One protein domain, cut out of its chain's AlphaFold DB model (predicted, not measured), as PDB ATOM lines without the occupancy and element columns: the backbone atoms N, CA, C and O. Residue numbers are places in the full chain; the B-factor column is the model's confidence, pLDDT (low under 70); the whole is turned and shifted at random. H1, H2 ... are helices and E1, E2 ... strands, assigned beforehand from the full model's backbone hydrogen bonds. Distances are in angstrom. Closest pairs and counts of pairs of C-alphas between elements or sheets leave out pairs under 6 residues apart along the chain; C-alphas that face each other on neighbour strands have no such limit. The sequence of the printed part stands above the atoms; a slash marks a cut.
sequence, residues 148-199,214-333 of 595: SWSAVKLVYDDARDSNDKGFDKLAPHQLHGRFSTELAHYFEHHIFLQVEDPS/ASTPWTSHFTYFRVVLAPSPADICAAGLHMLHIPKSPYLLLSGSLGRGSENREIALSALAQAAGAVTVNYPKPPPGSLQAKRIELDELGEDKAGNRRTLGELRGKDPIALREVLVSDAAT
ATOM      1  N   SER A 148     -40.507  51.624 -48.584       93.81
ATOM      2  CA  SER A 148     -39.303  52.218 -48.022       93.81
ATOM      3  C   SER A 148     -38.945  51.486 -46.737       93.81
ATOM      4  O   SER A 148     -39.802  51.207 -45.894       93.81
ATOM      5  N   TRP A 149     -37.666  51.182 -46.609       95.62
ATOM      6  CA  TRP A 149     -37.071  50.519 -45.468       95.62
ATOM      7  C   TRP A 149     -36.175  51.511 -44.739       95.62
ATOM      8  O   TRP A 149     -35.444  52.278 -45.368       95.62
ATOM      9  N   SER A 150     -36.243  51.506 -43.413       94.12
ATOM     10  CA  SER A 150     -35.334  52.251 -42.541       94.12
ATOM     11  C   SER A 150     -34.543  51.273 -41.689       94.12
ATOM     12  O   SER A 150     -35.164  50.452 -41.006       94.12
ATOM     13  N   ALA A 151     -33.218  51.378 -41.713       94.88
ATOM     14  CA  ALA A 151     -32.361  50.581 -40.851       94.88
ATOM     15  C   ALA A 151     -32.400  51.088 -39.406       94.88
ATOM     16  O   ALA A 151     -32.484  52.291 -39.151       94.88
ATOM     17  N   VAL A 152     -32.339  50.146 -38.477       93.69
ATOM     18  CA  VAL A 152     -32.314  50.344 -37.030       93.69
ATOM     19  C   VAL A 152     -31.289  49.374 -36.448       93.69
ATOM     20  O   VAL A 152     -31.155  48.256 -36.950       93.69
ATOM     21  N   LYS A 153     -30.557  49.791 -35.412       92.94
ATOM     22  CA  LYS A 153     -29.560  48.950 -34.728       92.94
ATOM     23  C   LYS A 153     -29.982  48.704 -33.289       92.94
ATOM     24  O   LYS A 153     -30.253  49.654 -32.557       92.94
ATOM     25  N   LEU A 154     -30.013  47.442 -32.891       91.44
ATOM     26  CA  LEU A 154     -30.145  47.036 -31.501       91.44
ATOM     27  C   LEU A 154     -28.794  47.225 -30.803       91.44
ATOM     28  O   LEU A 154     -27.759  46.800 -31.318       91.44
ATOM     29  N   VAL A 155     -28.790  47.912 -29.663       89.56
ATOM     30  CA  VAL A 155     -27.575  48.167 -28.882       89.56
ATOM     31  C   VAL A 155     -27.594  47.274 -27.652       89.56
ATOM     32  O   VAL A 155     -28.524  47.333 -26.843       89.56
ATOM     33  N   TYR A 156     -26.565  46.448 -27.526       87.62
ATOM     34  CA  TYR A 156     -26.370  45.533 -26.410       87.62
ATOM     35  C   TYR A 156     -25.358  46.119 -25.426       87.62
ATOM     36  O   TYR A 156     -24.573  46.998 -25.775       87.62
ATOM     37  N   ASP A 157     -25.441  45.670 -24.180       84.56
ATOM     38  CA  ASP A 157     -24.454  45.964 -23.144       84.56
ATOM     39  C   ASP A 157     -23.474  44.789 -23.089       84.56
ATOM     40  O   ASP A 157     -23.913  43.634 -23.065       84.56
ATOM     41  N   ASP A 158     -22.173  45.077 -23.047       73.38
ATOM     42  CA  ASP A 158     -21.086  44.088 -23.052       73.38
ATOM     43  C   ASP A 158     -21.279  43.028 -21.941       73.38
ATOM     44  O   ASP A 158     -20.989  41.836 -22.105       73.38
ATOM     45  N   ALA A 159     -21.856  43.434 -20.801       66.56
ATOM     46  CA  ALA A 159     -22.171  42.541 -19.684       66.56
ATOM     47  C   ALA A 159     -23.371  41.603 -19.947       66.56
ATOM     48  O   ALA A 159     -23.515  40.564 -19.298       66.56
ATOM     49  N   ARG A 160     -24.264  41.949 -20.878       60.94
ATOM     50  CA  ARG A 160     -25.404  41.106 -21.280       60.94
ATOM     51  C   ARG A 160     -25.055  40.165 -22.426       60.94
ATOM     52  O   ARG A 160     -25.574  39.046 -22.434       60.94
ATOM     53  N   ASP A 161     -24.151  40.570 -23.312       60.22
ATOM     54  CA  ASP A 161     -23.643  39.713 -24.390       60.22
ATOM     55  C   ASP A 161     -22.895  38.487 -23.846       60.22
ATOM     56  O   ASP A 161     -22.997  37.392 -24.402       60.22
ATOM     57  N   SER A 162     -22.243  38.627 -22.687       56.25
ATOM     58  CA  SER A 162     -21.564  37.524 -21.990       56.25
ATOM     59  C   SER A 162     -22.502  36.513 -21.306       56.25
ATOM     60  O   SER A 162     -22.086  35.391 -21.036       56.25
ATOM     61  N   ASN A 163     -23.775  36.854 -21.069       60.97
ATOM     62  CA  ASN A 163     -24.736  36.028 -20.318       60.97
ATOM     63  C   ASN A 163     -25.566  35.061 -21.191       60.97
ATOM     64  O   ASN A 163     -26.661  34.661 -20.791       60.97
ATOM     65  N   ASP A 164     -25.116  34.731 -22.404       61.50
ATOM     66  CA  ASP A 164     -25.824  33.860 -23.365       61.50
ATOM     67  C   ASP A 164     -27.233  34.328 -23.782       61.50
ATOM     68  O   ASP A 164     -27.948  33.629 -24.500       61.50
ATOM     69  N   LYS A 165     -27.629  35.539 -23.383       63.09
ATOM     70  CA  LYS A 165     -28.882  36.188 -23.799       63.09
ATOM     71  C   LYS A 165     -28.711  37.041 -25.053       63.09
ATOM     72  O   LYS A 165     -29.694  37.617 -25.513       63.09
ATOM     73  N   GLY A 166     -27.488  37.103 -25.578       67.06
ATOM     74  CA  GLY A 166     -27.155  37.779 -26.818       67.06
ATOM     75  C   GLY A 166     -27.990  37.253 -27.981       67.06
ATOM     76  O   GLY A 166     -28.299  36.063 -28.098       67.06
ATOM     77  N   PHE A 167     -28.364  38.176 -28.848       71.62
ATOM     78  CA  PHE A 167     -29.306  37.952 -29.933       71.62
ATOM     79  C   PHE A 167     -28.846  36.926 -30.972       71.62
ATOM     80  O   PHE A 167     -29.674  36.214 -31.532       71.62
ATOM     81  N   ASP A 168     -27.535  36.754 -31.139       72.81
ATOM     82  CA  ASP A 168     -26.950  35.756 -32.041       72.81
ATOM     83  C   ASP A 168     -27.294  34.306 -31.664       72.81
ATOM     84  O   ASP A 168     -27.203  33.409 -32.505       72.81
ATOM     85  N   LYS A 169     -27.700  34.065 -30.410       79.50
ATOM     86  CA  LYS A 169     -28.063  32.734 -29.901       79.50
ATOM     87  C   LYS A 169     -29.571  32.484 -29.893       79.50
ATOM     88  O   LYS A 169     -29.994  31.344 -29.702       79.50
ATOM     89  N   LEU A 170     -30.389  33.520 -30.093       86.06
ATOM     90  CA  LEU A 170     -31.843  33.396 -30.064       86.06
ATOM     91  C   LEU A 170     -32.357  32.826 -31.381       86.06
ATOM     92  O   LEU A 170     -32.252  33.443 -32.441       86.06
ATOM     93  N   ALA A 171     -32.983  31.654 -31.303       89.94
ATOM     94  CA  ALA A 171     -33.679  31.119 -32.458       89.94
ATOM     95  C   ALA A 171     -34.884  32.021 -32.812       89.94
ATOM     96  O   ALA A 171     -35.554  32.527 -31.907       89.94
ATOM     97  N   PRO A 172     -35.232  32.190 -34.103       91.38
ATOM     98  CA  PRO A 172     -36.326  33.068 -34.531       91.38
ATOM     99  C   PRO A 172     -37.664  32.851 -33.808       91.38
ATOM    100  O   PRO A 172     -38.356  33.809 -33.479       91.38
ATOM    101  N   HIS A 173     -38.009  31.595 -33.513       93.06
ATOM    102  CA  HIS A 173     -39.230  31.238 -32.787       93.06
ATOM    103  C   HIS A 173     -39.177  31.633 -31.300       93.06
ATOM    104  O   HIS A 173     -40.191  32.029 -30.732       93.06
ATOM    105  N   GLN A 174     -38.000  31.581 -30.665       93.25
ATOM    106  CA  GLN A 174     -37.823  32.049 -29.287       93.25
ATOM    107  C   GLN A 174     -37.946  33.570 -29.217       93.25
ATOM    108  O   GLN A 174     -38.597  34.094 -28.313       93.25
ATOM    109  N   LEU A 175     -37.348  34.269 -30.187       92.50
ATOM    110  CA  LEU A 175     -37.478  35.716 -30.310       92.50
ATOM    111  C   LEU A 175     -38.940  36.119 -30.528       92.50
ATOM    112  O   LEU A 175     -39.412  37.031 -29.862       92.50
ATOM    113  N   HIS A 176     -39.667  35.411 -31.397       95.19
ATOM    114  CA  HIS A 176     -41.104  35.615 -31.608       95.19
ATOM    115  C   HIS A 176     -41.918  35.453 -30.320       95.19
ATOM    116  O   HIS A 176     -42.669  36.363 -29.976       95.19
ATOM    117  N   GLY A 177     -41.719  34.363 -29.571       95.62
ATOM    118  CA  GLY A 177     -42.449  34.131 -28.320       95.62
ATOM    119  C   GLY A 177     -42.171  35.199 -27.257       95.62
ATOM    120  O   GLY A 177     -43.100  35.706 -26.622       95.62
ATOM    121  N   ARG A 178     -40.904  35.605 -27.100       95.06
ATOM    122  CA  ARG A 178     -40.528  36.699 -26.186       95.06
ATOM    123  C   ARG A 178     -41.117  38.027 -26.637       95.06
ATOM    124  O   ARG A 178     -41.708  38.736 -25.833       95.06
ATOM    125  N   PHE A 179     -41.000  38.338 -27.925       95.88
ATOM    126  CA  PHE A 179     -41.510  39.583 -28.483       95.88
ATOM    127  C   PHE A 179     -43.028  39.685 -28.335       95.88
ATOM    128  O   PHE A 179     -43.529  40.728 -27.926       95.88
ATOM    129  N   SER A 180     -43.756  38.596 -28.583       96.56
ATOM    130  CA  SER A 180     -45.197  38.553 -28.357       96.56
ATOM    131  C   SER A 180     -45.566  38.753 -26.885       96.56
ATOM    132  O   SER A 180     -46.485  39.510 -26.587       96.56
ATOM    133  N   THR A 181     -44.815  38.141 -25.965       96.00
ATOM    134  CA  THR A 181     -45.038  38.309 -24.519       96.00
ATOM    135  C   THR A 181     -44.856  39.767 -24.093       96.00
ATOM    136  O   THR A 181     -45.729  40.321 -23.432       96.00
ATOM    137  N   GLU A 182     -43.777  40.421 -24.535       95.44
ATOM    138  CA  GLU A 182     -43.530  41.837 -24.225       95.44
ATOM    139  C   GLU A 182     -44.578  42.758 -24.867       95.44
ATOM    140  O   GLU A 182     -45.085  43.689 -24.238       95.44
ATOM    141  N   LEU A 183     -44.962  42.484 -26.118       95.69
ATOM    142  CA  LEU A 183     -45.928  43.306 -26.845       95.69
ATOM    143  C   LEU A 183     -47.348  43.196 -26.261       95.69
ATOM    144  O   LEU A 183     -48.112  44.163 -26.333       95.69
ATOM    145  N   ALA A 184     -47.684  42.068 -25.622       96.00
ATOM    146  CA  ALA A 184     -48.972  41.841 -24.960       96.00
ATOM    147  C   ALA A 184     -49.218  42.793 -23.777       96.00
ATOM    148  O   ALA A 184     -50.362  42.988 -23.366       96.00
ATOM    149  N   HIS A 185     -48.178  43.433 -23.234       95.12
ATOM    150  CA  HIS A 185     -48.339  44.463 -22.204       95.12
ATOM    151  C   HIS A 185     -48.886  45.792 -22.743       95.12
ATOM    152  O   HIS A 185     -49.340  46.627 -21.958       95.12
ATOM    153  N   TYR A 186     -48.844  45.990 -24.063       94.31
ATOM    154  CA  TYR A 186     -49.181  47.257 -24.710       94.31
ATOM    155  C   TYR A 186     -50.344  47.130 -25.687       94.31
ATOM    156  O   TYR A 186     -51.197  48.018 -25.734       94.31
ATOM    157  N   PHE A 187     -50.384  46.042 -26.462       94.81
ATOM    158  CA  PHE A 187     -51.348  45.879 -27.543       94.81
ATOM    159  C   PHE A 187     -51.937  44.473 -27.605       94.81
ATOM    160  O   PHE A 187     -51.241  43.477 -27.412       94.81
ATOM    161  N   GLU A 188     -53.205  44.410 -28.002       95.75
ATOM    162  CA  GLU A 188     -53.782  43.220 -28.612       95.75
ATOM    163  C   GLU A 188     -53.246  43.096 -30.044       95.75
ATOM    164  O   GLU A 188     -53.387  44.023 -30.854       95.75
ATOM    165  N   HIS A 189     -52.562  41.995 -30.348       96.62
ATOM    166  CA  HIS A 189     -51.719  41.922 -31.540       96.62
ATOM    167  C   HIS A 189     -51.638  40.526 -32.155       96.62
ATOM    168  O   HIS A 189     -51.943  39.515 -31.527       96.62
ATOM    169  N   HIS A 190     -51.153  40.496 -33.394       97.31
ATOM    170  CA  HIS A 190     -50.717  39.292 -34.093       97.31
ATOM    171  C   HIS A 190     -49.321  39.527 -34.666       97.31
ATOM    172  O   HIS A 190     -49.053  40.573 -35.271       97.31
ATOM    173  N   ILE A 191     -48.425  38.561 -34.457       97.56
ATOM    174  CA  ILE A 191     -47.085  38.561 -35.044       97.56
ATOM    175  C   ILE A 191     -46.972  37.331 -35.934       97.56
ATOM    176  O   ILE A 191     -46.864  36.211 -35.441       97.56
ATOM    177  N   PHE A 192     -46.927  37.553 -37.241       96.88
ATOM    178  CA  PHE A 192     -46.590  36.513 -38.203       96.88
ATOM    179  C   PHE A 192     -45.073  36.407 -38.334       96.88
ATOM    180  O   PHE A 192     -44.402  37.406 -38.617       96.88
ATOM    181  N   LEU A 193     -44.548  35.196 -38.162       95.75
ATOM    182  CA  LEU A 193     -43.138  34.876 -38.338       95.75
ATOM    183  C   LEU A 193     -42.962  34.003 -39.579       95.75
ATOM    184  O   LEU A 193     -43.453  32.877 -39.633       95.75
ATOM    185  N   GLN A 194     -42.173  34.481 -40.537       92.19
ATOM    186  CA  GLN A 194     -41.665  33.637 -41.610       92.19
ATOM    187  C   GLN A 194     -40.188  33.339 -41.353       92.19
ATOM    188  O   GLN A 194     -39.331  34.220 -41.465       92.19
ATOM    189  N   VAL A 195     -39.906  32.078 -41.026       84.56
ATOM    190  CA  VAL A 195     -38.548  31.528 -40.983       84.56
ATOM    191  C   VAL A 195     -38.356  30.692 -42.235       84.56
ATOM    192  O   VAL A 195     -39.168  29.810 -42.519       84.56
ATOM    193  N   GLU A 196     -37.303  30.963 -43.000       81.44
ATOM    194  CA  GLU A 196     -36.871  29.999 -44.003       81.44
ATOM    195  C   GLU A 196     -36.189  28.839 -43.278       81.44
ATOM    196  O   GLU A 196     -35.255  29.050 -42.509       81.44
ATOM    197  N   ASP A 197     -36.692  27.624 -43.478       68.00
ATOM    198  CA  ASP A 197     -36.076  26.437 -42.903       68.00
ATOM    199  C   ASP A 197     -34.817  26.089 -43.716       68.00
ATOM    200  O   ASP A 197     -34.940  25.636 -44.862       68.00
ATOM    201  N   PRO A 198     -33.602  26.287 -43.167       65.12
ATOM    202  CA  PRO A 198     -32.367  26.024 -43.897       65.12
ATOM    203  C   PRO A 198     -32.225  24.542 -44.271       65.12
ATOM    204  O   PRO A 198     -31.531  24.218 -45.236       65.12
ATOM    205  N   SER A 199     -32.909  23.635 -43.560       62.84
ATOM    206  CA  SER A 199     -32.866  22.194 -43.839       62.84
ATOM    207  C   SER A 199     -33.577  21.814 -45.144       62.84
ATOM    208  O   SER A 199     -33.225  20.822 -45.784       62.84
ATOM    209  N   ALA A 214     -43.216  29.432 -53.696       47.94
ATOM    210  CA  ALA A 214     -43.878  30.483 -52.927       47.94
ATOM    211  C   ALA A 214     -43.015  31.107 -51.814       47.94
ATOM    212  O   ALA A 214     -43.360  32.198 -51.358       47.94
ATOM    213  N   SER A 215     -41.888  30.496 -51.405       52.38
ATOM    214  CA  SER A 215     -40.863  31.255 -50.680       52.38
ATOM    215  C   SER A 215     -40.187  32.182 -51.679       52.38
ATOM    216  O   SER A 215     -39.421  31.780 -52.554       52.38
ATOM    217  N   THR A 216     -40.541  33.456 -51.608       60.44
ATOM    218  CA  THR A 216     -39.945  34.427 -52.505       60.44
ATOM    219  C   THR A 216     -38.470  34.596 -52.163       60.44
ATOM    220  O   THR A 216     -38.148  34.878 -51.010       60.44
ATOM    221  N   PRO A 217     -37.574  34.473 -53.153       67.88
ATOM    222  CA  PRO A 217     -36.139  34.278 -52.942       67.88
ATOM    223  C   PRO A 217     -35.462  35.405 -52.158       67.88
ATOM    224  O   PRO A 217     -34.362  35.228 -51.655       67.88
ATOM    225  N   TRP A 218     -36.101  36.570 -52.044       84.25
ATOM    226  CA  TRP A 218     -35.510  37.747 -51.422       84.25
ATOM    227  C   TRP A 218     -35.597  37.755 -49.888       84.25
ATOM    228  O   TRP A 218     -34.755  38.396 -49.262       84.25
ATOM    229  N   THR A 219     -36.574  37.070 -49.276       87.62
ATOM    230  CA  THR A 219     -36.679  37.001 -47.804       87.62
ATOM    231  C   THR A 219     -35.749  35.961 -47.191       87.62
ATOM    232  O   THR A 219     -35.578  35.970 -45.980       87.62
ATOM    233  N   SER A 220     -35.099  35.128 -48.007       88.06
ATOM    234  CA  SER A 220     -34.157  34.085 -47.568       88.06
ATOM    235  C   SER A 220     -33.017  34.603 -46.691       88.06
ATOM    236  O   SER A 220     -32.489  33.929 -45.811       88.06
ATOM    237  N   HIS A 221     -32.645  35.862 -46.898       90.19
ATOM    238  CA  HIS A 221     -31.581  36.524 -46.162       90.19
ATOM    239  C   HIS A 221     -32.033  37.156 -44.841       90.19
ATOM    240  O   HIS A 221     -31.218  37.797 -44.170       90.19
ATOM    241  N   PHE A 222     -33.311  37.015 -44.482       92.88
ATOM    242  CA  PHE A 222     -33.932  37.706 -43.362       92.88
ATOM    243  C   PHE A 222     -34.803  36.765 -42.527       92.88
ATOM    244  O   PHE A 222     -35.427  35.837 -43.029       92.88
ATOM    245  N   THR A 223     -34.923  37.063 -41.236       93.19
ATOM    246  CA  THR A 223     -36.079  36.622 -40.449       93.19
ATOM    247  C   THR A 223     -37.163  37.683 -40.583       93.19
ATOM    248  O   THR A 223     -36.941  38.838 -40.211       93.19
ATOM    249  N   TYR A 224     -38.317  37.321 -41.141       94.94
ATOM    250  CA  TYR A 224     -39.389  38.279 -41.403       94.94
ATOM    251  C   TYR A 224     -40.461  38.226 -40.317       94.94
ATOM    252  O   TYR A 224     -41.053  37.175 -40.064       94.94
ATOM    253  N   PHE A 225     -40.739  39.389 -39.731       96.38
ATOM    254  CA  PHE A 225     -41.857  39.611 -38.824       96.38
ATOM    255  C   PHE A 225     -42.850  40.575 -39.463       96.38
ATOM    256  O   PHE A 225     -42.479  41.659 -39.930       96.38
ATOM    257  N   ARG A 226     -44.130  40.217 -39.425       96.25
ATOM    258  CA  ARG A 226     -45.229  41.154 -39.668       96.25
ATOM    259  C   ARG A 226     -46.028  41.300 -38.387       96.25
ATOM    260  O   ARG A 226     -46.590  40.325 -37.903       96.25
ATOM    261  N   VAL A 227     -46.088  42.523 -37.878       97.31
ATOM    262  CA  VAL A 227     -46.810  42.882 -36.659       97.31
ATOM    263  C   VAL A 227     -48.035  43.701 -37.039       97.31
ATOM    264  O   VAL A 227     -47.916  44.743 -37.692       97.31
ATOM    265  N   VAL A 228     -49.210  43.249 -36.619       96.62
ATOM    266  CA  VAL A 228     -50.466  43.989 -36.766       96.62
ATOM    267  C   VAL A 228     -51.173  44.108 -35.427       96.62
ATOM    268  O   VAL A 228     -51.059  43.237 -34.566       96.62
ATOM    269  N   LEU A 229     -51.903  45.209 -35.261       95.19
ATOM    270  CA  LEU A 229     -52.842  45.355 -34.157       95.19
ATOM    271  C   LEU A 229     -54.095  44.545 -34.486       95.19
ATOM    272  O   LEU A 229     -54.547  44.554 -35.633       95.19
ATOM    273  N   ALA A 230     -54.641  43.871 -33.483       91.62
ATOM    274  CA  ALA A 230     -55.748  42.940 -33.638       91.62
ATOM    275  C   ALA A 230     -57.056  43.317 -32.904       91.62
ATOM    276  O   ALA A 230     -57.829  42.409 -32.624       91.62
ATOM    277  N   PRO A 231     -57.388  44.599 -32.616       87.81
ATOM    278  CA  PRO A 231     -58.655  44.905 -31.946       87.81
ATOM    279  C   PRO A 231     -59.868  44.713 -32.873       87.81
ATOM    280  O   PRO A 231     -61.009  44.691 -32.417       87.81
ATOM    281  N   SER A 232     -59.650  44.628 -34.193       89.62
ATOM    282  CA  SER A 232     -60.699  44.342 -35.167       89.62
ATOM    283  C   SER A 232     -60.175  43.559 -36.381       89.62
ATOM    284  O   SER A 232     -59.016  43.722 -36.774       89.62
ATOM    285  N   PRO A 233     -61.039  42.790 -37.076       85.25
ATOM    286  CA  PRO A 233     -60.678  42.107 -38.325       85.25
ATOM    287  C   PRO A 233     -60.161  43.047 -39.428       85.25
ATOM    288  O   PRO A 233     -59.395  42.641 -40.306       85.25
ATOM    289  N   ALA A 234     -60.581  44.317 -39.405       88.88
ATOM    290  CA  ALA A 234     -60.134  45.318 -40.367       88.88
ATOM    291  C   ALA A 234     -58.661  45.704 -40.155       88.88
ATOM    292  O   ALA A 234     -57.962  45.962 -41.138       88.88
ATOM    293  N   ASP A 235     -58.192  45.709 -38.904       91.25
ATOM    294  CA  ASP A 235     -56.817  46.070 -38.548       91.25
ATOM    295  C   ASP A 235     -55.825  44.953 -38.899       91.25
ATOM    296  O   ASP A 235     -54.729  45.237 -39.384       91.25
ATOM    297  N   ILE A 236     -56.248  43.686 -38.809       93.69
ATOM    298  CA  ILE A 236     -55.464  42.533 -39.292       93.69
ATOM    299  C   ILE A 236     -55.188  42.622 -40.796       93.69
ATOM    300  O   ILE A 236     -54.114  42.241 -41.268       93.69
ATOM    301  N   CYS A 237     -56.146  43.161 -41.554       94.06
ATOM    302  CA  CYS A 237     -56.027  43.372 -42.996       94.06
ATOM    303  C   CYS A 237     -55.234  44.641 -43.366       94.06
ATOM    304  O   CYS A 237     -55.034  44.909 -44.556       94.06
ATOM    305  N   ALA A 238     -54.801  45.449 -42.393       90.62
ATOM    306  CA  ALA A 238     -53.918  46.581 -42.657       90.62
ATOM    307  C   ALA A 238     -52.521  46.091 -43.082       90.62
ATOM    308  O   ALA A 238     -52.167  44.930 -42.900       90.62
ATOM    309  N   ALA A 239     -51.694  46.976 -43.649       85.31
ATOM    310  CA  ALA A 239     -50.317  46.611 -44.000       85.31
ATOM    311  C   ALA A 239     -49.548  46.120 -42.755       85.31
ATOM    312  O   ALA A 239     -48.978  45.033 -42.766       85.31
ATOM    313  N   GLY A 240     -49.658  46.864 -41.651       93.62
ATOM    314  CA  GLY A 240     -48.943  46.581 -40.411       93.62
ATOM    315  C   GLY A 240     -47.517  47.126 -40.412       93.62
ATOM    316  O   GLY A 240     -47.118  47.921 -41.272       93.62
ATOM    317  N   LEU A 241     -46.757  46.704 -39.406       96.38
ATOM    318  CA  LEU A 241     -45.334  46.969 -39.263       96.38
ATOM    319  C   LEU A 241     -44.551  45.730 -39.701       96.38
ATOM    320  O   LEU A 241     -44.731  44.641 -39.164       96.38
ATOM    321  N   HIS A 242     -43.669  45.911 -40.672       96.38
ATOM    322  CA  HIS A 242     -42.813  44.866 -41.213       96.38
ATOM    323  C   HIS A 242     -41.402  45.049 -40.697       96.38
ATOM    324  O   HIS A 242     -40.840  46.144 -40.798       96.38
ATOM    325  N   MET A 243     -40.829  43.968 -40.189       96.31
ATOM    326  CA  MET A 243     -39.468  43.938 -39.683       96.31
ATOM    327  C   MET A 243     -38.713  42.829 -40.406       96.31
ATOM    328  O   MET A 243     -39.122  41.670 -40.386       96.31
ATOM    329  N   LEU A 244     -37.618  43.193 -41.061       95.56
ATOM    330  CA  LEU A 244     -36.657  42.248 -41.611       95.56
ATOM    331  C   LEU A 244     -35.445  42.257 -40.700       95.56
ATOM    332  O   LEU A 244     -34.668  43.211 -40.681       95.56
ATOM    333  N   HIS A 245     -35.302  41.192 -39.936       93.62
ATOM    334  CA  HIS A 245     -34.129  40.977 -39.118       93.62
ATOM    335  C   HIS A 245     -33.033  40.316 -39.961       93.62
ATOM    336  O   HIS A 245     -33.295  39.314 -40.626       93.62
ATOM    337  N   ILE A 246     -31.820  40.881 -39.945       92.31
ATOM    338  CA  ILE A 246     -30.641  40.316 -40.612       92.31
ATOM    339  C   ILE A 246     -29.948  39.350 -39.636       92.31
ATOM    340  O   ILE A 246     -29.337  39.826 -38.676       92.31
ATOM    341  N   PRO A 247     -29.994  38.023 -39.875       87.88
ATOM    342  CA  PRO A 247     -29.440  37.034 -38.954       87.88
ATOM    343  C   PRO A 247     -27.964  37.286 -38.635       87.88
ATOM    344  O   PRO A 247     -27.195  37.632 -39.535       87.88
ATOM    345  N   LYS A 248     -27.569  37.031 -37.379       84.12
ATOM    346  CA  LYS A 248     -26.200  37.228 -36.859       84.12
ATOM    347  C   LYS A 248     -25.718  38.681 -36.915       84.12
ATOM    348  O   LYS A 248     -24.535  38.948 -37.119       84.12
ATOM    349  N   SER A 249     -26.644  39.631 -36.846       89.06
ATOM    350  CA  SER A 249     -26.310  41.047 -36.808       89.06
ATOM    351  C   SER A 249     -27.295  41.797 -35.913       89.06
ATOM    352  O   SER A 249     -28.453  41.397 -35.815       89.06
ATOM    353  N   PRO A 250     -26.895  42.931 -35.318       90.69
ATOM    354  CA  PRO A 250     -27.788  43.757 -34.508       90.69
ATOM    355  C   PRO A 250     -28.768  44.591 -35.353       90.69
ATOM    356  O   PRO A 250     -29.455  45.465 -34.823       90.69
ATOM    357  N   TYR A 251     -28.793  44.407 -36.675       93.06
ATOM    358  CA  TYR A 251     -29.501  45.290 -37.590       93.06
ATOM    359  C   TYR A 251     -30.890  44.762 -37.972       93.06
ATOM    360  O   TYR A 251     -31.097  43.590 -38.298       93.06
ATOM    361  N   LEU A 252     -31.848  45.687 -37.989       94.81
ATOM    362  CA  LEU A 252     -33.235  45.478 -38.384       94.81
ATOM    363  C   LEU A 252     -33.602  46.472 -39.487       94.81
ATOM    364  O   LEU A 252     -33.290  47.659 -39.387       94.81
ATOM    365  N   LEU A 253     -34.322  46.024 -40.512       95.94
ATOM    366  CA  LEU A 253     -34.964  46.913 -41.478       95.94
ATOM    367  C   LEU A 253     -36.456  46.992 -41.183       95.94
ATOM    368  O   LEU A 253     -37.128  45.973 -41.046       95.94
ATOM    369  N   LEU A 254     -36.983  48.209 -41.126       95.88
ATOM    370  CA  LEU A 254     -38.373  48.461 -40.770       95.88
ATOM    371  C   LEU A 254     -39.126  49.124 -41.914       95.88
ATOM    372  O   LEU A 254     -38.613  50.060 -42.532       95.88
ATOM    373  N   SER A 255     -40.365  48.699 -42.138       95.25
ATOM    374  CA  SER A 255     -41.285  49.340 -43.075       95.25
ATOM    375  C   SER A 255     -42.721  49.309 -42.560       95.25
ATOM    376  O   SER A 255     -43.115  48.389 -41.852       95.25
ATOM    377  N   GLY A 256     -43.525  50.303 -42.935       93.62
ATOM    378  CA  GLY A 256     -44.923  50.406 -42.517       93.62
ATOM    379  C   GLY A 256     -45.126  51.077 -41.156       93.62
ATOM    380  O   GLY A 256     -44.262  51.803 -40.651       93.62
ATOM    381  N   SER A 257     -46.314  50.876 -40.593       91.69
ATOM    382  CA  SER A 257     -46.788  51.544 -39.378       91.69
ATOM    383  C   SER A 257     -47.677  50.614 -38.563       91.69
ATOM    384  O   SER A 257     -48.476  49.867 -39.127       91.69
ATOM    385  N   LEU A 258     -47.589  50.711 -37.237       92.81
ATOM    386  CA  LEU A 258     -48.417  49.935 -36.321       92.81
ATOM    387  C   LEU A 258     -49.610  50.780 -35.843       92.81
ATOM    388  O   LEU A 258     -49.518  51.519 -34.869       92.81
ATOM    389  N   GLY A 259     -50.735  50.715 -36.556       87.94
ATOM    390  CA  GLY A 259     -51.921  51.517 -36.235       87.94
ATOM    391  C   GLY A 259     -51.747  53.016 -36.514       87.94
ATOM    392  O   GLY A 259     -51.106  53.412 -37.490       87.94
ATOM    393  N   ARG A 260     -52.369  53.861 -35.680       84.00
ATOM    394  CA  ARG A 260     -52.326  55.327 -35.810       84.00
ATOM    395  C   ARG A 260     -51.214  55.901 -34.929       84.00
ATOM    396  O   ARG A 260     -51.226  55.687 -33.726       84.00
ATOM    397  N   GLY A 261     -50.311  56.679 -35.526       81.88
ATOM    398  CA  GLY A 261     -49.228  57.370 -34.813       81.88
ATOM    399  C   GLY A 261     -47.872  56.660 -34.894       81.88
ATOM    400  O   GLY A 261     -47.777  55.486 -35.245       81.88
ATOM    401  N   SER A 262     -46.799  57.404 -34.610       83.81
ATOM    402  CA  SER A 262     -45.426  56.874 -34.561       83.81
ATOM    403  C   SER A 262     -45.098  56.185 -33.235       83.81
ATOM    404  O   SER A 262     -44.224  55.326 -33.207       83.81
ATOM    405  N   GLU A 263     -45.827  56.511 -32.170       88.56
ATOM    406  CA  GLU A 263     -45.597  56.011 -30.808       88.56
ATOM    407  C   GLU A 263     -45.739  54.489 -30.722       88.56
ATOM    408  O   GLU A 263     -44.867  53.815 -30.189       88.56
ATOM    409  N   ASN A 264     -46.769  53.911 -31.347       92.75
ATOM    410  CA  ASN A 264     -46.962  52.457 -31.360       92.75
ATOM    411  C   ASN A 264     -45.782  51.712 -31.991       92.75
ATOM    412  O   ASN A 264     -45.425  50.617 -31.561       92.75
ATOM    413  N   ARG A 265     -45.165  52.307 -33.019       92.19
ATOM    414  CA  ARG A 265     -43.970  51.746 -33.650       92.19
ATOM    415  C   ARG A 265     -42.782  51.793 -32.690       92.19
ATOM    416  O   ARG A 265     -42.048  50.817 -32.626       92.19
ATOM    417  N   GLU A 266     -42.593  52.894 -31.969       90.62
ATOM    418  CA  GLU A 266     -41.520  53.031 -30.974       90.62
ATOM    419  C   GLU A 266     -41.713  52.047 -29.813       90.62
ATOM    420  O   GLU A 266     -40.775  51.342 -29.456       90.62
ATOM    421  N   ILE A 267     -42.942  51.900 -29.304       93.06
ATOM    422  CA  ILE A 267     -43.286  50.914 -28.267       93.06
ATOM    423  C   ILE A 267     -42.981  49.490 -28.748       93.06
ATOM    424  O   ILE A 267     -42.325  48.733 -28.036       93.06
ATOM    425  N   ALA A 268     -43.397  49.131 -29.967       94.75
ATOM    426  CA  ALA A 268     -43.131  47.803 -30.519       94.75
ATOM    427  C   ALA A 268     -41.630  47.519 -30.682       94.75
ATOM    428  O   ALA A 268     -41.193  46.387 -30.498       94.75
ATOM    429  N   LEU A 269     -40.827  48.531 -31.007       93.44
ATOM    430  CA  LEU A 269     -39.379  48.378 -31.136       93.44
ATOM    431  C   LEU A 269     -38.684  48.290 -29.781       93.44
ATOM    432  O   LEU A 269     -37.770  47.482 -29.636       93.44
ATOM    433  N   SER A 270     -39.144  49.043 -28.785       92.94
ATOM    434  CA  SER A 270     -38.685  48.901 -27.401       92.94
ATOM    435  C   SER A 270     -39.007  47.510 -26.848       92.94
ATOM    436  O   SER A 270     -38.132  46.873 -26.267       92.94
ATOM    437  N   ALA A 271     -40.214  46.993 -27.103       94.75
ATOM    438  CA  ALA A 271     -40.601  45.630 -26.735       94.75
ATOM    439  C   ALA A 271     -39.741  44.576 -27.456       94.75
ATOM    440  O   ALA A 271     -39.280  43.618 -26.836       94.75
ATOM    441  N   LEU A 272     -39.452  44.770 -28.749       94.25
ATOM    442  CA  LEU A 272     -38.550  43.888 -29.496       94.25
ATOM    443  C   LEU A 272     -37.123  43.920 -28.933       94.25
ATOM    444  O   LEU A 272     -36.494  42.873 -28.816       94.25
ATOM    445  N   ALA A 273     -36.610  45.098 -28.577       92.50
ATOM    446  CA  ALA A 273     -35.283  45.247 -27.993       92.50
ATOM    447  C   ALA A 273     -35.175  44.528 -26.650       92.50
ATOM    448  O   ALA A 273     -34.237  43.763 -26.443       92.50
ATOM    449  N   GLN A 274     -36.177  44.696 -25.785       92.38
ATOM    450  CA  GLN A 274     -36.267  43.980 -24.514       92.38
ATOM    451  C   GLN A 274     -36.335  42.462 -24.729       92.38
ATOM    452  O   GLN A 274     -35.554  41.726 -24.122       92.38
ATOM    453  N   ALA A 275     -37.174  41.995 -25.659       92.50
ATOM    454  CA  ALA A 275     -37.276  40.580 -26.022       92.50
ATOM    455  C   ALA A 275     -35.958  40.003 -26.572       92.50
ATOM    456  O   ALA A 275     -35.611  38.848 -26.294       92.50
ATOM    457  N   ALA A 276     -35.214  40.819 -27.322       91.12
ATOM    458  CA  ALA A 276     -33.895  40.511 -27.860       91.12
ATOM    459  C   ALA A 276     -32.761  40.641 -26.825       91.12
ATOM    460  O   ALA A 276     -31.635  40.265 -27.134       91.12
ATOM    461  N   GLY A 277     -33.025  41.170 -25.624       89.81
ATOM    462  CA  GLY A 277     -32.016  41.429 -24.591       89.81
ATOM    463  C   GLY A 277     -31.187  42.707 -24.791       89.81
ATOM    464  O   GLY A 277     -30.305  42.987 -23.975       89.81
ATOM    465  N   ALA A 278     -31.482  43.492 -25.829       90.56
ATOM    466  CA  ALA A 278     -30.855  44.782 -26.089       90.56
ATOM    467  C   ALA A 278     -31.249  45.815 -25.021       90.56
ATOM    468  O   ALA A 278     -32.319  45.736 -24.409       90.56
ATOM    469  N   VAL A 279     -30.369  46.784 -24.774       88.88
ATOM    470  CA  VAL A 279     -30.620  47.869 -23.814       88.88
ATOM    471  C   VAL A 279     -31.412  48.987 -24.471       88.88
ATOM    472  O   VAL A 279     -32.380  49.471 -23.891       88.88
ATOM    473  N   THR A 280     -31.026  49.375 -25.687       87.31
ATOM    474  CA  THR A 280     -31.681  50.456 -26.430       87.31
ATOM    475  C   THR A 280     -31.776  50.145 -27.918       87.31
ATOM    476  O   THR A 280     -31.118  49.244 -28.452       87.31
ATOM    477  N   VAL A 281     -32.626  50.912 -28.599       89.06
ATOM    478  CA  VAL A 281     -32.783  50.880 -30.052       89.06
ATOM    479  C   VAL A 281     -32.233  52.174 -30.622       89.06
ATOM    480  O   VAL A 281     -32.682  53.258 -30.254       89.06
ATOM    481  N   ASN A 282     -31.279  52.075 -31.542       87.81
ATOM    482  CA  ASN A 282     -30.732  53.237 -32.222       87.81
ATOM    483  C   ASN A 282     -31.548  53.550 -33.477       87.81
ATOM    484  O   ASN A 282     -31.644  52.726 -34.395       87.81
ATOM    485  N   TYR A 283     -32.134  54.744 -33.505       81.06
ATOM    486  CA  TYR A 283     -32.999  55.198 -34.587       81.06
ATOM    487  C   TYR A 283     -32.258  56.112 -35.562       81.06
ATOM    488  O   TYR A 283     -31.405  56.899 -35.144       81.06
ATOM    489  N   PRO A 284     -32.645  56.107 -36.850       77.19
ATOM    490  CA  PRO A 284     -32.186  57.134 -37.768       77.19
ATOM    491  C   PRO A 284     -32.627  58.513 -37.258       77.19
ATOM    492  O   PRO A 284     -33.807  58.733 -36.956       77.19
ATOM    493  N   LYS A 285     -31.676  59.449 -37.154       68.94
ATOM    494  CA  LYS A 285     -31.966  60.827 -36.739       68.94
ATOM    495  C   LYS A 285     -32.884  61.483 -37.777       68.94
ATOM    496  O   LYS A 285     -32.504  61.514 -38.944       68.94
ATOM    497  N   PRO A 286     -34.062  62.017 -37.395       69.06
ATOM    498  CA  PRO A 286     -34.942  62.676 -38.352       69.06
ATOM    499  C   PRO A 286     -34.206  63.842 -39.025       69.06
ATOM    500  O   PRO A 286     -33.378  64.495 -38.379       69.06
ATOM    501  N   PRO A 287     -34.509  64.144 -40.300       69.62
ATOM    502  CA  PRO A 287     -33.774  65.154 -41.038       69.62
ATOM    503  C   PRO A 287     -33.908  66.517 -40.341       69.62
ATOM    504  O   PRO A 287     -35.005  66.857 -39.857       69.62
ATOM    505  N   PRO A 288     -32.811  67.296 -40.265       72.56
ATOM    506  CA  PRO A 288     -32.812  68.587 -39.589       72.56
ATOM    507  C   PRO A 288     -33.878  69.502 -40.202       72.56
ATOM    508  O   PRO A 288     -34.030  69.576 -41.420       72.56
ATOM    509  N   GLY A 289     -34.663  70.165 -39.350       73.12
ATOM    510  CA  GLY A 289     -35.758  71.049 -39.768       73.12
ATOM    511  C   GLY A 289     -37.125  70.377 -39.958       73.12
ATOM    512  O   GLY A 289     -38.126  71.087 -40.083       73.12
ATOM    513  N   SER A 290     -37.219  69.042 -39.914       75.44
ATOM    514  CA  SER A 290     -38.518  68.353 -39.916       75.44
ATOM    515  C   SER A 290     -39.318  68.637 -38.637       75.44
ATOM    516  O   SER A 290     -38.754  68.862 -37.567       75.44
ATOM    517  N   LEU A 291     -40.653  68.586 -38.719       75.12
ATOM    518  CA  LEU A 291     -41.520  68.717 -37.536       75.12
ATOM    519  C   LEU A 291     -41.199  67.665 -36.461       75.12
ATOM    520  O   LEU A 291     -41.340  67.946 -35.277       75.12
ATOM    521  N   GLN A 292     -40.740  66.478 -36.868       71.88
ATOM    522  CA  GLN A 292     -40.267  65.443 -35.947       71.88
ATOM    523  C   GLN A 292     -38.962  65.849 -35.261       71.88
ATOM    524  O   GLN A 292     -38.887  65.762 -34.045       71.88
ATOM    525  N   ALA A 293     -37.976  66.366 -36.002       73.81
ATOM    526  CA  ALA A 293     -36.747  66.886 -35.401       73.81
ATOM    527  C   ALA A 293     -37.021  68.047 -34.428       73.81
ATOM    528  O   ALA A 293     -36.349  68.152 -33.415       73.81
ATOM    529  N   LYS A 294     -38.039  68.879 -34.689       78.06
ATOM    530  CA  LYS A 294     -38.453  69.954 -33.765       78.06
ATOM    531  C   LYS A 294     -39.153  69.452 -32.500       78.06
ATOM    532  O   LYS A 294     -39.126  70.143 -31.493       78.06
ATOM    533  N   ARG A 295     -39.822  68.298 -32.561       77.44
ATOM    534  CA  ARG A 295     -40.500  67.692 -31.400       77.44
ATOM    535  C   ARG A 295     -39.554  66.895 -30.510       77.44
ATOM    536  O   ARG A 295     -39.894  66.625 -29.365       77.44
ATOM    537  N   ILE A 296     -38.419  66.479 -31.053       73.06
ATOM    538  CA  ILE A 296     -37.498  65.562 -30.395       73.06
ATOM    539  C   ILE A 296     -36.303  66.392 -29.942       73.06
ATOM    540  O   ILE A 296     -35.369  66.630 -30.703       73.06
ATOM    541  N   GLU A 297     -36.382  66.865 -28.701       74.44
ATOM    542  CA  GLU A 297     -35.235  67.420 -27.986       74.44
ATOM    543  C   GLU A 297     -34.243  66.278 -27.751       74.44
ATOM    544  O   GLU A 297     -34.531  65.348 -26.998       74.44
ATOM    545  N   LEU A 298     -33.123  66.325 -28.469       77.06
ATOM    546  CA  LEU A 298     -31.981  65.445 -28.253       77.06
ATOM    547  C   LEU A 298     -30.976  66.185 -27.377       77.06
ATOM    548  O   LEU A 298     -30.774  67.388 -27.567       77.06
ATOM    549  N   ASP A 299     -30.355  65.474 -26.447       80.00
ATOM    550  CA  ASP A 299     -29.249  66.020 -25.666       80.00
ATOM    551  C   ASP A 299     -27.959  66.150 -26.507       80.00
ATOM    552  O   ASP A 299     -27.915  65.816 -27.699       80.00
ATOM    553  N   GLU A 300     -26.887  66.654 -25.890       78.38
ATOM    554  CA  GLU A 300     -25.576  66.805 -26.540       78.38
ATOM    555  C   GLU A 300     -24.976  65.461 -26.997       78.38
ATOM    556  O   GLU A 300     -24.165  65.429 -27.925       78.38
ATOM    557  N   LEU A 301     -25.411  64.347 -26.398       72.38
ATOM    558  CA  LEU A 301     -25.009  62.982 -26.747       72.38
ATOM    559  C   LEU A 301     -25.880  62.377 -27.863       72.38
ATOM    560  O   LEU A 301     -25.586  61.286 -28.364       72.38
ATOM    561  N   GLY A 302     -26.922  63.086 -28.307       72.50
ATOM    562  CA  GLY A 302     -27.867  62.615 -29.314       72.50
ATOM    563  C   GLY A 302     -28.863  61.578 -28.787       72.50
ATOM    564  O   GLY A 302     -29.397  60.804 -29.589       72.50
ATOM    565  N   GLU A 303     -29.092  61.539 -27.477       76.12
ATOM    566  CA  GLU A 303     -30.086  60.713 -26.793       76.12
ATOM    567  C   GLU A 303     -31.414  61.471 -26.669       76.12
ATOM    568  O   GLU A 303     -31.448  62.683 -26.443       76.12
ATOM    569  N   ASP A 304     -32.532  60.771 -26.874       75.56
ATOM    570  CA  ASP A 304     -33.857  61.316 -26.565       75.56
ATOM    571  C   ASP A 304     -34.238  61.091 -25.092       75.56
ATOM    572  O   ASP A 304     -33.548  60.406 -24.342       75.56
ATOM    573  N   LYS A 305     -35.376  61.653 -24.658       76.00
ATOM    574  CA  LYS A 305     -35.873  61.532 -23.269       76.00
ATOM    575  C   LYS A 305     -36.084  60.082 -22.804       76.00
ATOM    576  O   LYS A 305     -36.223  59.856 -21.605       76.00
ATOM    577  N   ALA A 306     -36.136  59.118 -23.724       70.12
ATOM    578  CA  ALA A 306     -36.247  57.694 -23.422       70.12
ATOM    579  C   ALA A 306     -34.881  56.975 -23.398       70.12
ATOM    580  O   ALA A 306     -34.845  55.754 -23.256       70.12
ATOM    581  N   GLY A 307     -33.768  57.710 -23.527       69.69
ATOM    582  CA  GLY A 307     -32.407  57.170 -23.557       69.69
ATOM    583  C   GLY A 307     -32.033  56.511 -24.887       69.69
ATOM    584  O   GLY A 307     -31.032  55.798 -24.963       69.69
ATOM    585  N   ASN A 308     -32.820  56.701 -25.953       70.12
ATOM    586  CA  ASN A 308     -32.485  56.127 -27.253       70.12
ATOM    587  C   ASN A 308     -31.486  57.031 -27.977       70.12
ATOM    588  O   ASN A 308     -31.804  58.168 -28.336       70.12
ATOM    589  N   ARG A 309     -30.289  56.505 -28.256       66.31
ATOM    590  CA  ARG A 309     -29.299  57.177 -29.110       66.31
ATOM    591  C   ARG A 309     -29.803  57.258 -30.546       66.31
ATOM    592  O   ARG A 309     -30.258  56.260 -31.098       66.31
ATOM    593  N   ARG A 310     -29.673  58.423 -31.182       64.75
ATOM    594  CA  ARG A 310     -29.969  58.632 -32.612       64.75
ATOM    595  C   ARG A 310     -28.699  58.963 -33.383       64.75
ATOM    596  O   ARG A 310     -28.543  60.067 -33.907       64.75
ATOM    597  N   THR A 311     -27.761  58.019 -33.400       60.03
ATOM    598  CA  THR A 311     -26.430  58.206 -34.010       60.03
ATOM    599  C   THR A 311     -26.295  57.559 -35.382       60.03
ATOM    600  O   THR A 311     -25.350  57.865 -36.109       60.03
ATOM    601  N   LEU A 312     -27.249  56.714 -35.784       63.38
ATOM    602  CA  LEU A 312     -27.298  56.217 -37.153       63.38
ATOM    603  C   LEU A 312     -27.658  57.365 -38.100       63.38
ATOM    604  O   LEU A 312     -28.739  57.958 -38.013       63.38
ATOM    605  N   GLY A 313     -26.759  57.645 -39.050       68.50
ATOM    606  CA  GLY A 313     -27.133  58.374 -40.259       68.50
ATOM    607  C   GLY A 313     -28.342  57.690 -40.899       68.50
ATOM    608  O   GLY A 313     -28.504  56.477 -40.766       68.50
ATOM    609  N   GLU A 314     -29.228  58.452 -41.543       74.12
ATOM    610  CA  GLU A 314     -30.466  57.902 -42.102       74.12
ATOM    611  C   GLU A 314     -30.182  56.897 -43.230       74.12
ATOM    612  O   GLU A 314     -30.233  57.233 -44.413       74.12
ATOM    613  N   LEU A 315     -29.911  55.638 -42.881       87.38
ATOM    614  CA  LEU A 315     -29.803  54.563 -43.850       87.38
ATOM    615  C   LEU A 315     -31.220  54.105 -44.192       87.38
ATOM    616  O   LEU A 315     -31.850  53.297 -43.500       87.38
ATOM    617  N   ARG A 316     -31.754  54.711 -45.252       91.88
ATOM    618  CA  ARG A 316     -33.070  54.415 -45.810       91.88
ATOM    619  C   ARG A 316     -32.930  54.038 -47.275       91.88
ATOM    620  O   ARG A 316     -32.134  54.625 -48.002       91.88
ATOM    621  N   GLY A 317     -33.740  53.093 -47.724       93.31
ATOM    622  CA  GLY A 317     -33.689  52.603 -49.098       93.31
ATOM    623  C   GLY A 317     -34.964  51.879 -49.495       93.31
ATOM    624  O   GLY A 317     -35.812  51.582 -48.657       93.31
ATOM    625  N   LYS A 318     -35.124  51.629 -50.794       95.00
ATOM    626  CA  LYS A 318     -36.247  50.839 -51.321       95.00
ATOM    627  C   LYS A 318     -35.911  49.359 -51.462       95.00
ATOM    628  O   LYS A 318     -36.812  48.536 -51.397       95.00
ATOM    629  N   ASP A 319     -34.638  49.034 -51.666       94.19
ATOM    630  CA  ASP A 319     -34.188  47.654 -51.807       94.19
ATOM    631  C   ASP A 319     -33.628  47.133 -50.473       94.19
ATOM    632  O   ASP A 319     -32.582  47.616 -50.024       94.19
ATOM    633  N   PRO A 320     -34.306  46.178 -49.812       94.88
ATOM    634  CA  PRO A 320     -33.825  45.617 -48.556       94.88
ATOM    635  C   PRO A 320     -32.534  44.802 -48.721       94.88
ATOM    636  O   PRO A 320     -31.759  44.729 -47.770       94.88
ATOM    637  N   ILE A 321     -32.265  44.223 -49.900       94.19
ATOM    638  CA  ILE A 321     -31.053  43.416 -50.127       94.19
ATOM    639  C   ILE A 321     -29.822  44.322 -50.170       94.19
ATOM    640  O   ILE A 321     -28.877  44.095 -49.419       94.19
ATOM    641  N   ALA A 322     -29.874  45.396 -50.961       93.94
ATOM    642  CA  ALA A 322     -28.797  46.382 -51.012       93.94
ATOM    643  C   ALA A 322     -28.523  46.999 -49.625       93.94
ATOM    644  O   ALA A 322     -27.373  47.155 -49.219       93.94
ATOM    645  N   LEU A 323     -29.577  47.293 -48.848       94.69
ATOM    646  CA  LEU A 323     -29.423  47.776 -47.471       94.69
ATOM    647  C   LEU A 323     -28.726  46.750 -46.573       94.69
ATOM    648  O   LEU A 323     -27.856  47.121 -45.787       94.69
ATOM    649  N   ARG A 324     -29.080  45.468 -46.693       94.50
ATOM    650  CA  ARG A 324     -28.413  44.390 -45.960       94.50
ATOM    651  C   ARG A 324     -26.927  44.324 -46.296       94.50
ATOM    652  O   ARG A 324     -26.130  44.207 -45.377       94.50
ATOM    653  N   GLU A 325     -26.549  44.382 -47.568       93.62
ATOM    654  CA  GLU A 325     -25.140  44.296 -47.983       93.62
ATOM    655  C   GLU A 325     -24.296  45.419 -47.371       93.62
ATOM    656  O   GLU A 325     -23.217  45.161 -46.832       93.62
ATOM    657  N   VAL A 326     -24.831  46.643 -47.357       92.75
ATOM    658  CA  VAL A 326     -24.190  47.791 -46.701       92.75
ATOM    659  C   VAL A 326     -24.051  47.558 -45.193       92.75
ATOM    660  O   VAL A 326     -22.973  47.766 -44.639       92.75
ATOM    661  N   LEU A 327     -25.111  47.089 -44.530       92.31
ATOM    662  CA  LEU A 327     -25.127  46.865 -43.078       92.31
ATOM    663  C   LEU A 327     -24.216  45.716 -42.634       92.31
ATOM    664  O   LEU A 327     -23.560  45.811 -41.600       92.31
ATOM    665  N   VAL A 328     -24.153  44.636 -43.413       91.00
ATOM    666  CA  VAL A 328     -23.258  43.501 -43.149       91.00
ATOM    667  C   VAL A 328     -21.800  43.909 -43.357       91.00
ATOM    668  O   VAL A 328     -20.943  43.525 -42.564       91.00
ATOM    669  N   SER A 329     -21.512  44.732 -44.371       88.75
ATOM    670  CA  SER A 329     -20.161  45.261 -44.604       88.75
ATOM    671  C   SER A 329     -19.704  46.185 -43.469       88.75
ATOM    672  O   SER A 329     -18.557  46.114 -43.030       88.75
ATOM    673  N   ASP A 330     -20.610  47.018 -42.951       83.06
ATOM    674  CA  ASP A 330     -20.358  47.876 -41.787       83.06
ATOM    675  C   ASP A 330     -20.098  47.047 -40.516       83.06
ATOM    676  O   ASP A 330     -19.121  47.287 -39.805       83.06
ATOM    677  N   ALA A 331     -20.899  46.000 -40.284       81.56
ATOM    678  CA  ALA A 331     -20.700  45.071 -39.170       81.56
ATOM    679  C   ALA A 331     -19.341  44.353 -39.229       81.56
ATOM    680  O   ALA A 331     -18.702  44.177 -38.197       81.56
ATOM    681  N   ALA A 332     -18.888  43.959 -40.423       80.06
ATOM    682  CA  ALA A 332     -17.608  43.274 -40.608       80.06
ATOM    683  C   ALA A 332     -16.388  44.189 -40.401       80.06
ATOM    684  O   ALA A 332     -15.303  43.706 -40.086       80.06
ATOM    685  N   THR A 333     -16.557  45.502 -40.587       74.75
ATOM    686  CA  THR A 333     -15.459  46.477 -40.493       74.75
ATOM    687  C   THR A 333     -15.275  47.007 -39.067       74.75
ATOM    688  O   THR A 333     -14.200  47.498 -38.730       74.75
TER     689      THR A 333
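Overview. This is residues 148 to 199 and 214 to 333 of the 595 residues of an uncharacterized protein of Anthracocystis flocculosa (UniProt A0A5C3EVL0). A strongly twisted sheet of six strands curls round helix H4, with H2 next to H4 on the same face and H6 packed on the other face. Away from this body lies the short helix H5, and from it the unnamed stretch of residues 296 to 319 folds back, its residues 316 to 317 pairing antiparallel with residues 149 to 150 of E1. The printed part has 172 residues, in the order E1 H1 H2 E2 E3 H3 E4 E5 H4 E6 H5 H6; its class is mixed, helices and strands. The sheet, E2 E3 E4 E5 E1 E6, is all antiparallel. The whole is compact, with a radius of gyration of the C-alphas of 15.9 A and spans of 47 by 42 by 33 A.

Along the chain. The strands are E2, residues 189 to 194, 16.5 A long; E3, 223 to 229, 19.9 A; E4, 241 to 245; E5, 251 to 256, 17.0 A; E1, 149 to 155, 19.3 A; and E6, 280 to 282. E1 begins with C-alpha 149 at (-37.071, 50.519, -45.468). The longer helices are H2, 172 to 183, 16.0 A; H4, 263 to 275, 18.2 A; and H6, 320 to 333, 20.1 A, ending with C-alpha 333 at (-15.459, 46.477, -40.493). The short ones are H1, 158 to 161; H3, 233 to 236; and H5, 291 to 295.

Arrangement. E2 and E6 are the edge strands. N 192 and O 226 of E2 and E3 are 2.9 A apart, N 225 and O 243 of E3 and E4 2.9 A. In the hairpin E4 and E5, N 244 and O 253 are 2.8 A apart. Between E1 and E5, N 152 and O 252 are within hydrogen-bond range at 2.8 A; between E1 and E6, N 155 and O 280 are within hydrogen-bond range at 2.9 A. E5, H4 and E6 form a split strand-helix-strand unit, two strands that run the same way in one sheet but are not neighbours, with a helix between them along the chain; E1 is between E5 and E6 in the sheet, and the crossover is right-handed. The layers are three, helices on both faces: H2 and H4 on one, H6 on the other. H2 and H4 touch at Phe 179 and Ala 275, C-alphas 5.0 A apart, at a steep tilt of 52 degrees, opposite ways. H6 is over E5 and E1 at a height of 9.8 A. H3 only grazes the sheet with residues 235 to 236; H1 and H5 are not on it. Every O i to N i+4 pair is within hydrogen-bond range in H2, H4, H5 and H6; H1 and H3 are too short for one.

Size, cuts and confidence. The C-alphas farthest apart, of Ser 199 and Lys 294, are 49.1 A apart. Residues 200 to 213 are not printed, a gap of 16.5 A between C-alphas 199 and 214. The link H5 to H6 is long, 24 residues. Mean pLDDT of the printed part is 85.2; 24 residues are under 70, among them 159 to 166 and 309 to 313.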